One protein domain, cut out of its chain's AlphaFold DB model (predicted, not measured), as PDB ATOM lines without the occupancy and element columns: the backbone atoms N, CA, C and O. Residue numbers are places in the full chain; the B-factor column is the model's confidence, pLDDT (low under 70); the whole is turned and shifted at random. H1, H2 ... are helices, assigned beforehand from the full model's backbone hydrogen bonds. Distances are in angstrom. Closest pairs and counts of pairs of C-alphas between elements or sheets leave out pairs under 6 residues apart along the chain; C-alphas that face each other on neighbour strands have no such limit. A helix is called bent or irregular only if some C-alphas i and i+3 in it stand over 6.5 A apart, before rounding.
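AT A GLANCE: This is residues 2 to 108 of the 109 residues of an uncharacterized protein of Leeuwenhoekiella nanhaiensis (UniProt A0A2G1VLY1). Two pairs of helices form the two arms of a wide, flat V: H3 and H4 fold back on each other as one arm, and H1 and H5 run side by side as the other. Short H2 sits at the corner between H1 and H3, and residues 60 to 65 stick out at the far end of the H3 and H4 arm. The printed part has 107 residues with five named helices, H1 to H5 in chain order, and no named strand; the class is all helix. It is loose, with a radius of gyration of the C-alphas of 18.1 A and spans of 49 by 47 by 16 A.

HOW THE PARTS SIT: Start at H3, residues 37 to 59, the longest helix. It touches H4, residues 68 to 82, closest at the C-alphas of Leu 48 and Ile 77, 5.9 A apart; this helical hairpin has a shallow tilt of 24 degrees, opposite ways. With residue 37 alone, H3 only just touches H2, residues 24 to 29, with 3 pairs of C-alphas within 8 A; Ile 27 and Tyr 37 have the closest C-alphas, 6.4 A apart. H1, residues 2 to 21, is close to H3 but not clearly touching, at a steep tilt of 65 degrees; the closest C-alphas, of Ile 21 and Tyr 37, are 6.8 A apart. Look next at H5, residues 86 to 106: it touches H1 at a shallow tilt of 4 degrees, opposite ways, closest at the C-alphas of His 17 and Phe 91, 7.1 A apart. H3 and H5 are apart, and so are H4 and H5. In H1, H3, H4 and H5 every O i to N i+4 pair is within hydrogen-bond range; in H2 0 of 2 are, and 0 of 3 O i to N i+3 pairs.

IN THESE COORDINATES: Find C-alpha 37 at (180.419, 156.912, 71.705); from there H3 runs 33.0 A to residue 59, and H4 returns over 21.1 A. H1 begins at C-alpha 2, (193.129, 125.395, 68.824), and is 28.8 A long; H5, 31.0 A, ends at C-alpha 106, (195.668, 125.648, 58.482). H2, 10.8 A, is irregular, but only just: C-alphas 25 and 28 are 6.6 A apart.

THE WHOLE: The two C-alphas farthest apart, of Arg 25 and Glu 63, are 51.0 A apart. The printed part has no cut and no long link. Its mean pLDDT is 77.0; look for values under 70 at residue 2 and residues 23 to 34, 58 to 70 and 102 to 108.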
ATOM      1  N   GLU A   2     192.732 124.036  69.240       62.53
ATOM      2  CA  GLU A   2     193.129 125.395  68.824       62.53
ATOM      3  C   GLU A   2     191.945 126.334  68.535       62.53
ATOM      4  O   GLU A   2     191.912 127.436  69.064       62.53
ATOM      5  N   THR A   3     190.903 125.871  67.840       75.44
ATOM      6  CA  THR A   3     189.681 126.661  67.572       75.44
ATOM      7  C   THR A   3     188.931 127.082  68.836       75.44
ATOM      8  O   THR A   3     188.336 128.151  68.887       75.44
ATOM      9  N   LYS A   4     188.971 126.250  69.885       81.31
ATOM     10  CA  LYS A   4     188.336 126.568  71.171       81.31
ATOM     11  C   LYS A   4     189.116 127.665  71.905       81.31
ATOM     12  O   LYS A   4     188.510 128.583  72.433       81.31
ATOM     13  N   LYS A   5     190.452 127.608  71.837       86.31
ATOM     14  CA  LYS A   5     191.352 128.632  72.381       86.31
ATOM     15  C   LYS A   5     191.193 129.978  71.660       86.31
ATOM     16  O   LYS A   5     191.095 130.998  72.328       86.31
ATOM     17  N   LEU A   6     191.118 129.973  70.327       86.38
ATOM     18  CA  LEU A   6     190.868 131.183  69.540       86.38
ATOM     19  C   LEU A   6     189.516 131.813  69.887       86.38
ATOM     20  O   LEU A   6     189.421 133.022  70.085       86.38
ATOM     21  N   LEU A   7     188.472 130.987  69.994       88.06
ATOM     22  CA  LEU A   7     187.148 131.452  70.390       88.06
ATOM     23  C   LEU A   7     187.181 132.114  71.774       88.06
ATOM     24  O   LEU A   7     186.604 133.185  71.942       88.06
ATOM     25  N   ASP A   8     187.884 131.517  72.738       90.94
ATOM     26  CA  ASP A   8     188.042 132.090  74.076       90.94
ATOM     27  C   ASP A   8     188.777 133.449  74.025       90.94
ATOM     28  O   ASP A   8     188.332 134.410  74.656       90.94
ATOM     29  N   GLN A   9     189.831 133.575  73.205       89.50
ATOM     30  CA  GLN A   9     190.566 134.835  73.002       89.50
ATOM     31  C   GLN A   9     189.700 135.926  72.347       89.50
ATOM     32  O   GLN A   9     189.708 137.074  72.794       89.50
ATOM     33  N   LEU A  10     188.902 135.578  71.332       89.25
ATOM     34  CA  LEU A  10     187.968 136.508  70.685       89.25
ATOM     35  C   LEU A  10     186.847 136.952  71.636       89.25
ATOM     36  O   LEU A  10     186.447 138.118  71.630       89.25
ATOM     37  N   LEU A  11     186.339 136.044  72.475       91.06
ATOM     38  CA  LEU A  11     185.334 136.371  73.488       91.06
ATOM     39  C   LEU A  11     185.895 137.315  74.556       91.06
ATOM     40  O   LEU A  11     185.204 138.249  74.972       91.06
ATOM     41  N   GLU A  12     187.143 137.110  74.974       92.44
ATOM     42  CA  GLU A  12     187.821 138.008  75.904       92.44
ATOM     43  C   GLU A  12     188.071 139.389  75.287       92.44
ATOM     44  O   GLU A  12     187.775 140.406  75.921       92.44
ATOM     45  N   LEU A  13     188.539 139.441  74.036       90.94
ATOM     46  CA  LEU A  13     188.718 140.685  73.287       90.94
ATOM     47  C   LEU A  13     187.398 141.464  73.173       90.94
ATOM     48  O   LEU A  13     187.337 142.643  73.526       90.94
ATOM     49  N   LYS A  14     186.311 140.784  72.787       88.69
ATOM     50  CA  LYS A  14     184.960 141.362  72.739       88.69
ATOM     51  C   LYS A  14     184.531 141.933  74.090       88.69
ATOM     52  O   LYS A  14     183.970 143.026  74.138       88.69
ATOM     53  N   ARG A  15     184.757 141.201  75.187       89.88
ATOM     54  CA  ARG A  15     184.377 141.649  76.536       89.88
ATOM     55  C   ARG A  15     185.102 142.942  76.912       89.88
ATOM     56  O   ARG A  15     184.435 143.895  77.305       89.88
ATOM     57  N   ARG A  16     186.429 142.993  76.730       87.50
ATOM     58  CA  ARG A  16     187.243 144.197  76.993       87.50
ATOM     59  C   ARG A  16     186.740 145.401  76.191       87.50
ATOM     60  O   ARG A  16     186.628 146.498  76.728       87.50
ATOM     61  N   HIS A  17     186.378 145.185  74.928       85.25
ATOM     62  CA  HIS A  17     185.864 146.248  74.070       85.25
ATOM     63  C   HIS A  17     184.496 146.779  74.529       85.25
ATOM     64  O   HIS A  17     184.278 147.985  74.598       85.25
ATOM     65  N   ILE A  18     183.576 145.889  74.918       82.81
ATOM     66  CA  ILE A  18     182.255 146.277  75.439       82.81
ATOM     67  C   ILE A  18     182.380 147.076  76.742       82.81
ATOM     68  O   ILE A  18     181.638 148.036  76.943       82.81
ATOM     69  N   GLU A  19     183.310 146.703  77.621       82.88
ATOM     70  CA  GLU A  19     183.594 147.456  78.848       82.88
ATOM     71  C   GLU A  19     184.063 148.887  78.532       82.88
ATOM     72  O   GLU A  19     183.621 149.828  79.187       82.88
ATOM     73  N   LEU A  20     184.874 149.066  77.484       76.00
ATOM     74  CA  LEU A  20     185.366 150.372  77.035       76.00
ATOM     75  C   LEU A  20     184.268 151.243  76.397       76.00
ATOM     76  O   LEU A  20     184.229 152.451  76.638       76.00
ATOM     77  N   ILE A  21     183.354 150.636  75.632       72.19
ATOM     78  CA  ILE A  21     182.170 151.314  75.068       72.19
ATOM     79  C   ILE A  21     181.226 151.785  76.181       72.19
ATOM     80  O   ILE A  21     180.660 152.876  76.100       72.19
ATOM     81  N   ASN A  22     181.041 150.955  77.209       71.75
ATOM     82  CA  ASN A  22     180.123 151.227  78.313       71.75
ATOM     83  C   ASN A  22     180.734 152.104  79.418       71.75
ATOM     84  O   ASN A  22     180.019 152.464  80.356       71.75
ATOM     85  N   ASP A  23     182.025 152.453  79.343       69.00
ATOM     86  CA  ASP A  23     182.650 153.356  80.309       69.00
ATOM     87  C   ASP A  23     182.036 154.758  80.171       69.00
ATOM     88  O   ASP A  23     182.248 155.482  79.196       69.00
ATOM     89  N   SER A  24     181.277 155.161  81.189       56.09
ATOM     90  CA  SER A  24     180.601 156.457  81.265       56.09
ATOM     91  C   SER A  24     181.559 157.655  81.289       56.09
ATOM     92  O   SER A  24     181.136 158.794  81.110       56.09
ATOM     93  N   ARG A  25     182.867 157.441  81.459       59.28
ATOM     94  CA  ARG A  25     183.881 158.497  81.305       59.28
ATOM     95  C   ARG A  25     184.200 158.794  79.840       59.28
ATOM     96  O   ARG A  25     184.723 159.866  79.542       59.28
ATOM     97  N   ASN A  26     183.842 157.890  78.929       56.28
ATOM     98  CA  ASN A  26     184.044 158.024  77.486       56.28
ATOM     99  C   ASN A  26     182.968 158.904  76.808       56.28
ATOM    100  O   ASN A  26     183.050 159.212  75.622       56.28
ATOM    101  N   ILE A  27     181.970 159.365  77.575       53.50
ATOM    102  CA  ILE A  27     180.894 160.262  77.118       53.50
ATOM    103  C   ILE A  27     181.452 161.637  76.688       53.50
ATOM    104  O   ILE A  27     180.852 162.315  75.864       53.50
ATOM    105  N   ASN A  28     182.629 162.036  77.185       51.41
ATOM    106  CA  ASN A  28     183.182 163.383  76.984       51.41
ATOM    107  C   ASN A  28     184.064 163.560  75.730       51.41
ATOM    108  O   ASN A  28     184.586 164.652  75.520       51.41
ATOM    109  N   TYR A  29     184.240 162.530  74.893       51.38
ATOM    110  CA  TYR A  29     185.034 162.623  73.652       51.38
ATOM    111  C   TYR A  29     184.194 162.826  72.395       51.38
ATOM    112  O   TYR A  29     184.710 162.754  71.277       51.38
ATOM    113  N   THR A  30     182.898 163.089  72.540       51.22
ATOM    114  CA  THR A  30     182.078 163.370  71.376       51.22
ATOM    115  C   THR A  30     182.323 164.798  70.901       51.22
ATOM    116  O   THR A  30     181.757 165.779  71.376       51.22
ATOM    117  N   CYS A  31     183.188 164.904  69.891       51.94
ATOM    118  CA  CYS A  31     183.083 165.949  68.877       51.94
ATOM    119  C   CYS A  31     181.588 166.153  68.571       51.94
ATOM    120  O   CYS A  31     180.877 165.152  68.465       51.94
ATOM    121  N   GLY A  32     181.107 167.401  68.457       58.47
ATOM    122  CA  GLY A  32     179.679 167.794  68.400       58.47
ATOM    123  C   GLY A  32     178.801 167.159  67.300       58.47
ATOM    124  O   GLY A  32     177.694 167.620  67.047       58.47
ATOM    125  N   LEU A  33     179.300 166.116  66.647       61.06
ATOM    126  CA  LEU A  33     178.671 165.186  65.721       61.06
ATOM    127  C   LEU A  33     177.856 164.059  66.399       61.06
ATOM    128  O   LEU A  33     177.060 163.428  65.705       61.06
ATOM    129  N   ALA A  34     178.031 163.777  67.700       67.94
ATOM    130  CA  ALA A  34     177.295 162.720  68.419       67.94
ATOM    131  C   ALA A  34     177.118 163.021  69.923       67.94
ATOM    132  O   ALA A  34     177.878 163.793  70.499       67.94
ATOM    133  N   THR A  35     176.128 162.403  70.576       71.00
ATOM    134  CA  THR A  35     175.871 162.574  72.025       71.00
ATOM    135  C   THR A  35     176.584 161.546  72.901       71.00
ATOM    136  O   THR A  35     176.744 161.757  74.099       71.00
ATOM    137  N   ASN A  36     177.002 160.420  72.321       73.62
ATOM    138  CA  ASN A  36     177.779 159.384  72.995       73.62
ATOM    139  C   ASN A  36     178.597 158.562  71.982       73.62
ATOM    140  O   ASN A  36     178.389 158.646  70.769       73.62
ATOM    141  N   TYR A  37     179.521 157.752  72.498       78.12
ATOM    142  CA  TYR A  37     180.419 156.912  71.705       78.12
ATOM    143  C   TYR A  37     179.676 155.938  70.775       78.12
ATOM    144  O   TYR A  37     180.017 155.812  69.603       78.12
ATOM    145  N   SER A  38     178.619 155.284  71.268       77.94
ATOM    146  CA  SER A  38     177.822 154.343  70.467       77.94
ATOM    147  C   SER A  38     177.153 155.032  69.277       77.94
ATOM    148  O   SER A  38     177.155 154.503  68.166       77.94
ATOM    149  N   GLU A  39     176.623 156.238  69.484       79.12
ATOM    150  CA  GLU A  39     176.037 157.044  68.416       79.12
ATOM    151  C   GLU A  39     177.090 157.482  67.388       79.12
ATOM    152  O   GLU A  39     176.834 157.403  66.186       79.12
ATOM    153  N   LEU A  40     178.284 157.894  67.834       83.38
ATOM    154  CA  LEU A  40     179.403 158.210  66.939       83.38
ATOM    155  C   LEU A  40     179.749 157.005  66.053       83.38
ATOM    156  O   LEU A  40     179.833 157.142  64.832       83.38
ATOM    157  N   MET A  41     179.874 155.822  66.654       84.56
ATOM    158  CA  MET A  41     180.184 154.588  65.933       84.56
ATOM    159  C   MET A  41     179.096 154.188  64.941       84.56
ATOM    160  O   MET A  41     179.413 153.825  63.808       84.56
ATOM    161  N   HIS A  42     177.818 154.318  65.310       84.06
ATOM    162  CA  HIS A  42     176.710 154.095  64.378       84.06
ATOM    163  C   HIS A  42     176.760 155.063  63.194       84.06
ATOM    164  O   HIS A  42     176.632 154.631  62.051       84.06
ATOM    165  N   ARG A  43     177.010 156.357  63.439       85.69
ATOM    166  CA  ARG A  43     177.109 157.369  62.376       85.69
ATOM    167  C   ARG A  43     178.265 157.082  61.417       85.69
ATOM    168  O   ARG A  43     178.080 157.186  60.206       85.69
ATOM    169  N   ILE A  44     179.432 156.691  61.937       88.38
ATOM    170  CA  ILE A  44     180.582 156.295  61.108       88.38
ATOM    171  C   ILE A  44     180.238 155.044  60.286       88.38
ATOM    172  O   ILE A  44     180.470 155.024  59.077       88.38
ATOM    173  N   ALA A  45     179.635 154.024  60.903       87.81
ATOM    174  CA  ALA A  45     179.246 152.795  60.213       87.81
ATOM    175  C   ALA A  45     178.210 153.045  59.102       87.81
ATOM    176  O   ALA A  45     178.349 152.517  57.996       87.81
ATOM    177  N   ASP A  46     177.201 153.880  59.360       89.06
ATOM    178  CA  ASP A  46     176.191 154.263  58.371       89.06
ATOM    179  C   ASP A  46     176.799 155.056  57.210       89.06
ATOM    180  O   ASP A  46     176.449 154.813  56.047       89.06
ATOM    181  N   LEU A  47     177.746 155.955  57.498       90.12
ATOM    182  CA  LEU A  47     178.465 156.714  56.477       90.12
ATOM    183  C   LEU A  47     179.304 155.791  55.586       90.12
ATOM    184  O   LEU A  47     179.222 155.884  54.359       90.12
ATOM    185  N   LEU A  48     180.047 154.852  56.180       89.88
ATOM    186  CA  LEU A  48     180.822 153.849  55.444       89.88
ATOM    187  C   LEU A  48     179.915 152.959  54.584       89.88
ATOM    188  O   LEU A  48     180.183 152.753  53.401       89.88
ATOM    189  N   LYS A  49     178.804 152.468  55.145       88.50
ATOM    190  CA  LYS A  49     177.841 151.607  54.442       88.50
ATOM    191  C   LYS A  49     177.184 152.320  53.264       88.50
ATOM    192  O   LYS A  49     177.021 151.723  52.201       88.50
ATOM    193  N   THR A  50     176.792 153.577  53.449       86.19
ATOM    194  CA  THR A  50     176.156 154.380  52.398       86.19
ATOM    195  C   THR A  50     177.150 154.715  51.293       86.19
ATOM    196  O   THR A  50     176.833 154.533  50.121       86.19
ATOM    197  N   SER A  51     178.374 155.104  51.657       88.75
ATOM    198  CA  SER A  51     179.441 155.402  50.694       88.75
ATOM    199  C   SER A  51     179.838 154.165  49.888       88.75
ATOM    200  O   SER A  51     179.958 154.236  48.669       88.75
ATOM    201  N   LYS A  52     179.936 152.995  50.535       86.62
ATOM    202  CA  LYS A  52     180.159 151.716  49.849       86.62
ATOM    203  C   LYS A  52     179.058 151.418  48.827       86.62
ATOM    204  O   LYS A  52     179.369 151.112  47.685       86.62
ATOM    205  N   LYS A  53     177.784 151.535  49.216       83.62
ATOM    206  CA  LYS A  53     176.651 151.313  48.300       83.62
ATOM    207  C   LYS A  53     176.649 152.288  47.128       83.62
ATOM    208  O   LYS A  53     176.302 151.895  46.021       83.62
ATOM    209  N   ALA A  54     177.008 153.547  47.374       84.31
ATOM    210  CA  ALA A  54     177.152 154.534  46.314       84.31
ATOM    211  C   ALA A  54     178.252 154.110  45.332       84.31
ATOM    212  O   ALA A  54     178.007 154.096  44.132       84.31
ATOM    213  N   LEU A  55     179.415 153.680  45.835       83.56
ATOM    214  CA  LEU A  55     180.520 153.183  45.014       83.56
ATOM    215  C   LEU A  55     180.121 151.952  44.185       83.56
ATOM    216  O   LEU A  55     180.301 151.939  42.972       83.56
ATOM    217  N   GLU A  56     179.494 150.956  44.815       81.81
ATOM    218  CA  GLU A  56     178.993 149.750  44.140       81.81
ATOM    219  C   GLU A  56     177.940 150.080  43.068       81.81
ATOM    220  O   GLU A  56     177.942 149.488  41.992       81.81
ATOM    221  N   GLY A  57     177.050 151.038  43.345       76.25
ATOM    222  CA  GLY A  57     176.040 151.502  42.395       76.25
ATOM    223  C   GLY A  57     176.626 152.270  41.208       76.25
ATOM    224  O   GLY A  57     176.118 152.133  40.098       76.25
ATOM    225  N   MET A  58     177.701 153.036  41.417       69.12
ATOM    226  CA  MET A  58     178.424 153.723  40.339       69.12
ATOM    227  C   MET A  58     179.164 152.723  39.443       69.12
ATOM    228  O   MET A  58     179.058 152.804  38.223       69.12
ATOM    229  N   HIS A  59     179.795 151.706  40.035       63.34
ATOM    230  CA  HIS A  59     180.492 150.645  39.298       63.34
ATOM    231  C   HIS A  59     179.552 149.683  38.546       63.34
ATOM    232  O   HIS A  59     180.000 148.948  37.667       63.34
ATOM    233  N   ALA A  60     178.252 149.663  38.866       63.03
ATOM    234  CA  ALA A  60     177.253 148.879  38.136       63.03
ATOM    235  C   ALA A  60     176.901 149.477  36.756       63.03
ATOM    236  O   ALA A  60     176.225 148.822  35.959       63.03
ATOM    237  N   VAL A  61     177.348 150.704  36.465       60.03
ATOM    238  CA  VAL A  61     177.192 151.347  35.158       60.03
ATOM    239  C   VAL A  61     178.414 151.009  34.293       60.03
ATOM    240  O   VAL A  61     179.537 151.309  34.698       60.03
ATOM    241  N   PRO A  62     178.248 150.389  33.109       55.34
ATOM    242  CA  PRO A  62     179.389 150.034  32.279       55.34
ATOM    243  C   PRO A  62     180.019 151.289  31.655       55.34
ATOM    244  O   PRO A  62     179.318 152.131  31.101       55.34
ATOM    245  N   GLU A  63     181.351 151.335  31.680       57.28
ATOM    246  CA  GLU A  63     182.205 152.108  30.764       57.28
ATOM    247  C   GLU A  63     182.285 153.634  30.929       57.28
ATOM    248  O   GLU A  63     182.168 154.381  29.959       57.28
ATOM    249  N   THR A  64     182.652 154.126  32.114       57.28
ATOM    250  CA  THR A  64     183.356 155.420  32.182       57.28
ATOM    251  C   THR A  64     184.548 155.344  33.131       57.28
ATOM    252  O   THR A  64     184.521 154.603  34.109       57.28
ATOM    253  N   ASN A  65     185.621 156.077  32.809       58.91
ATOM    254  CA  ASN A  65     186.709 156.357  33.752       58.91
ATOM    255  C   ASN A  65     186.122 156.818  35.094       58.91
ATOM    256  O   ASN A  65     185.062 157.454  35.065       58.91
ATOM    257  N   PRO A  66     186.799 156.567  36.231       60.41
ATOM    258  CA  PRO A  66     186.292 156.988  37.527       60.41
ATOM    259  C   PRO A  66     185.911 158.463  37.471       60.41
ATOM    260  O   PRO A  66     186.724 159.330  37.137       60.41
ATOM    261  N   THR A  67     184.625 158.731  37.689       64.81
ATOM    262  CA  THR A  67     184.104 160.095  37.648       64.81
ATOM    263  C   THR A  67     184.590 160.848  38.882       64.81
ATOM    264  O   THR A  67     184.916 160.253  39.907       64.81
ATOM    265  N   GLU A  68     184.603 162.181  38.826       68.00
ATOM    266  CA  GLU A  68     184.874 163.040  39.992       68.00
ATOM    267  C   GLU A  68     184.002 162.653  41.207       68.00
ATOM    268  O   GLU A  68     184.429 162.747  42.353       68.00
ATOM    269  N   ILE A  69     182.804 162.112  40.955       69.31
ATOM    270  CA  ILE A  69     181.882 161.589  41.969       69.31
ATOM    271  C   ILE A  69     182.452 160.348  42.675       69.31
ATOM    272  O   ILE A  69     182.353 160.258  43.897       69.31
ATOM    273  N   GLU A  70     183.081 159.416  41.953       67.44
ATOM    274  CA  GLU A  70     183.709 158.236  42.564       67.44
ATOM    275  C   GLU A  70     184.878 158.622  43.474       67.44
ATOM    276  O   GLU A  70     184.975 158.109  44.592       67.44
ATOM    277  N   TYR A  71     185.706 159.584  43.050       71.38
ATOM    278  CA  TYR A  71     186.777 160.138  43.884       71.38
ATOM    279  C   TYR A  71     186.227 160.827  45.136       71.38
ATOM    280  O   TYR A  71     186.694 160.551  46.240       71.38
ATOM    281  N   ASN A  72     185.167 161.626  44.996       79.31
ATOM    282  CA  ASN A  72     184.517 162.283  46.130       79.31
ATOM    283  C   ASN A  72     183.960 161.272  47.149       79.31
ATOM    284  O   ASN A  72     184.073 161.476  48.357       79.31
ATOM    285  N   VAL A  73     183.376 160.160  46.689       83.19
ATOM    286  CA  VAL A  73     182.873 159.099  47.579       83.19
ATOM    287  C   VAL A  73     184.025 158.351  48.258       83.19
ATOM    288  O   VAL A  73     183.939 158.061  49.453       83.19
ATOM    289  N   ALA A  74     185.116 158.076  47.542       82.62
ATOM    290  CA  ALA A  74     186.314 157.468  48.119       82.62
ATOM    291  C   ALA A  74     186.962 158.366  49.190       82.62
ATOM    292  O   ALA A  74     187.348 157.877  50.254       82.62
ATOM    293  N   ASP A  75     187.005 159.678  48.965       85.38
ATOM    294  CA  ASP A  75     187.514 160.647  49.938       85.38
ATOM    295  C   ASP A  75     186.649 160.696  51.202       85.38
ATOM    296  O   ASP A  75     187.178 160.721  52.318       85.38
ATOM    297  N   VAL A  76     185.321 160.626  51.061       87.62
ATOM    298  CA  VAL A  76     184.394 160.532  52.204       87.62
ATOM    299  C   VAL A  76     184.637 159.257  53.013       87.62
ATOM    300  O   VAL A  76     184.656 159.319  54.245       87.62
ATOM    301  N   ILE A  77     184.891 158.117  52.359       88.69
ATOM    302  CA  ILE A  77     185.290 156.877  53.045       88.69
ATOM    303  C   ILE A  77     186.605 157.095  53.806       88.69
ATOM    304  O   ILE A  77     186.702 156.738  54.980       88.69
ATOM    305  N   GLY A  78     187.597 157.727  53.175       87.19
ATOM    306  CA  GLY A  78     188.880 158.040  53.806       87.19
ATOM    307  C   GLY A  78     188.740 158.939  55.039       87.19
ATOM    308  O   GLY A  78     189.402 158.711  56.052       87.19
ATOM    309  N   ILE A  79     187.853 159.933  54.991       88.50
ATOM    310  CA  ILE A  79     187.533 160.793  56.139       88.50
ATOM    311  C   ILE A  79     186.823 159.988  57.232       88.50
ATOM    312  O   ILE A  79     187.201 160.094  58.396       88.50
ATOM    313  N   ALA A  80     185.844 159.152  56.878       87.31
ATOM    314  CA  ALA A  80     185.117 158.323  57.837       87.31
ATOM    315  C   ALA A  80     186.047 157.359  58.594       87.31
ATOM    316  O   ALA A  80     185.912 157.209  59.806       87.31
ATOM    317  N   ILE A  81     187.032 156.770  57.908       86.31
ATOM    318  CA  ILE A  81     188.061 155.926  58.537       86.31
ATOM    319  C   ILE A  81     188.927 156.748  59.501       86.31
ATOM    320  O   ILE A  81     189.194 156.298  60.608       86.31
ATOM    321  N   LYS A  82     189.328 157.971  59.129       86.44
ATOM    322  CA  LYS A  82     190.112 158.862  60.010       86.44
ATOM    323  C   LYS A  82     189.346 159.334  61.248       86.44
ATOM    324  O   LYS A  82     189.972 159.780  62.205       86.44
ATOM    325  N   LEU A  83     188.015 159.278  61.219       85.12
ATOM    326  CA  LEU A  83     187.156 159.609  62.358       85.12
ATOM    327  C   LEU A  83     186.980 158.438  63.333       85.12
ATOM    328  O   LEU A  83     186.401 158.645  64.400       85.12
ATOM    329  N   LEU A  84     187.457 157.234  62.995       84.94
ATOM    330  CA  LEU A  84     187.412 156.103  63.914       84.94
ATOM    331  C   LEU A  84     188.232 156.417  65.172       84.94
ATOM    332  O   LEU A  84     189.399 156.808  65.069       84.94
ATOM    333  N   PRO A  85     187.654 156.228  66.370       84.38
ATOM    334  CA  PRO A  85     188.412 156.296  67.605       84.38
ATOM    335  C   PRO A  85     189.582 155.312  67.581       84.38
ATOM    336  O   PRO A  85     189.458 154.189  67.090       84.38
ATOM    337  N   PHE A  86     190.704 155.707  68.184       83.75
ATOM    338  CA  PHE A  86     191.893 154.857  68.277       83.75
ATOM    339  C   PHE A  86     191.586 153.478  68.887       83.75
ATOM    340  O   PHE A  86     192.100 152.469  68.416       83.75
ATOM    341  N   SER A  87     190.698 153.426  69.885       83.06
ATOM    342  CA  SER A  87     190.241 152.182  70.514       83.06
ATOM    343  C   SER A  87     189.593 151.206  69.530       83.06
ATOM    344  O   SER A  87     189.809 150.004  69.649       83.06
ATOM    345  N   GLU A  88     188.844 151.703  68.544       86.12
ATOM    346  CA  GLU A  88     188.223 150.862  67.513       86.12
ATOM    347  C   GLU A  88     189.252 150.354  66.515       86.12
ATOM    348  O   GLU A  88     189.198 149.193  66.122       86.12
ATOM    349  N   MET A  89     190.207 151.204  66.117       86.69
ATOM    350  CA  MET A  89     191.293 150.775  65.231       86.69
ATOM    351  C   MET A  89     192.110 149.663  65.895       86.69
ATOM    352  O   MET A  89     192.312 148.615  65.292       86.69
ATOM    353  N   GLN A  90     192.468 149.836  67.170       88.31
ATOM    354  CA  GLN A  90     193.181 148.819  67.939       88.31
ATOM    355  C   GLN A  90     192.375 147.515  68.067       88.31
ATOM    356  O   GLN A  90     192.925 146.428  67.904       88.31
ATOM    357  N   PHE A  91     191.069 147.600  68.336       89.25
ATOM    358  CA  PHE A  91     190.206 146.421  68.406       89.25
ATOM    359  C   PHE A  91     190.144 145.658  67.076       89.25
ATOM    360  O   PHE A  91     190.185 144.424  67.071       89.25
ATOM    361  N   LEU A  92     190.053 146.375  65.952       89.44
ATOM    362  CA  LEU A  92     190.061 145.776  64.619       89.44
ATOM    363  C   LEU A  92     191.404 145.105  64.314       89.44
ATOM    364  O   LEU A  92     191.399 143.964  63.851       89.44
ATOM    365  N   ASP A  93     192.520 145.762  64.625       90.69
ATOM    366  CA  ASP A  93     193.865 145.215  64.424       90.69
ATOM    367  C   ASP A  93     194.074 143.928  65.245       90.69
ATOM    368  O   ASP A  93     194.434 142.896  64.675       90.69
ATOM    369  N   GLU A  94     193.741 143.939  66.546       91.44
ATOM    370  CA  GLU A  94     193.816 142.752  67.421       91.44
ATOM    371  C   GLU A  94     192.908 141.614  66.910       91.44
ATOM    372  O   GLU A  94     193.260 140.434  66.976       91.44
ATOM    373  N   THR A  95     191.733 141.948  66.364       90.62
ATOM    374  CA  THR A  95     190.813 140.950  65.796       90.62
ATOM    375  C   THR A  95     191.395 140.314  64.533       90.62
ATOM    376  O   THR A  95     191.339 139.094  64.376       90.62
ATOM    377  N   ILE A  96     191.951 141.121  63.626       89.38
ATOM    378  CA  ILE A  96     192.557 140.639  62.379       89.38
ATOM    379  C   ILE A  96     193.782 139.775  62.677       89.38
ATOM    380  O   ILE A  96     193.950 138.741  62.032       89.38
ATOM    381  N   GLU A  97     194.607 140.159  63.650       90.69
ATOM    382  CA  GLU A  97     195.767 139.380  64.089       90.69
ATOM    383  C   GLU A  97     195.344 137.980  64.557       90.69
ATOM    384  O   GLU A  97     195.801 136.982  63.996       90.69
ATOM    385  N   LEU A  98     194.372 137.896  65.473       88.06
ATOM    386  CA  LEU A  98     193.845 136.620  65.976       88.06
ATOM    387  C   LEU A  98     193.270 135.731  64.859       88.06
ATOM    388  O   LEU A  98     193.505 134.521  64.837       88.06
ATOM    389  N   LEU A  99     192.535 136.313  63.909       85.56
ATOM    390  CA  LEU A  99     191.974 135.575  62.769       85.56
ATOM    391  C   LEU A  99     193.056 135.134  61.764       85.56
ATOM    392  O   LEU A  99     192.950 134.076  61.139       85.56
ATOM    393  N   SER A 100     194.120 135.923  61.605       84.19
ATOM    394  CA  SER A 100     195.225 135.625  60.686       84.19
ATOM    395  C   SER A 100     196.125 134.505  61.211       84.19
ATOM    396  O   SER A 100     196.573 133.654  60.431       84.19
ATOM    397  N   GLU A 101     196.345 134.446  62.526       77.75
ATOM    398  CA  GLU A 101     197.039 133.338  63.194       77.75
ATOM    399  C   GLU A 101     196.330 131.990  62.962       77.75
ATOM    400  O   GLU A 101     196.983 130.970  62.706       77.75
ATOM    401  N   GLU A 102     194.993 131.979  62.948       68.50
ATOM    402  CA  GLU A 102     194.204 130.791  62.604       68.50
ATOM    403  C   GLU A 102     194.439 130.352  61.150       68.50
ATOM    404  O   GLU A 102     194.736 129.188  60.876       68.50
ATOM    405  N   SER A 103     194.380 131.288  60.200       61.41
ATOM    406  CA  SER A 103     194.568 130.970  58.777       61.41
ATOM    407  C   SER A 103     195.960 130.390  58.464       61.41
ATOM    408  O   SER A 103     196.089 129.486  57.635       61.41
ATOM    409  N   SER A 104     196.990 130.829  59.196       57.72
ATOM    410  CA  SER A 104     198.383 130.388  59.028       57.72
ATOM    411  C   SER A 104     198.656 128.996  59.609       57.72
ATOM    412  O   SER A 104     199.575 128.300  59.168       57.72
ATOM    413  N   THR A 105     197.863 128.556  60.590       54.25
ATOM    414  CA  THR A 105     197.966 127.198  61.152       54.25
ATOM    415  C   THR A 105     197.291 126.149  60.267       54.25
ATOM    416  O   THR A 105     197.696 124.985  60.286       54.25
ATOM    417  N   HIS A 106     196.349 126.553  59.407       51.00
ATOM    418  CA  HIS A 106     195.668 125.648  58.482       51.00
ATOM    419  C   HIS A 106     196.489 125.316  57.215       51.00
ATOM    420  O   HIS A 106     196.248 124.285  56.589       51.00
ATOM    421  N   THR A 107     197.490 126.124  56.839       46.41
ATOM    422  CA  THR A 107     198.357 125.874  55.658       46.41
ATOM    423  C   THR A 107     199.535 124.925  55.940       46.41
ATOM    424  O   THR A 107     200.276 124.568  55.029       46.41
ATOM    425  N   LYS A 108     199.745 124.507  57.197       47.16
ATOM    426  CA  LYS A 108     200.852 123.617  57.609       47.16
ATOM    427  C   LYS A 108     200.434 122.163  57.887       47.16
ATOM    428  O   LYS A 108     201.196 121.437  58.524       47.16
TER     429      LYS A 108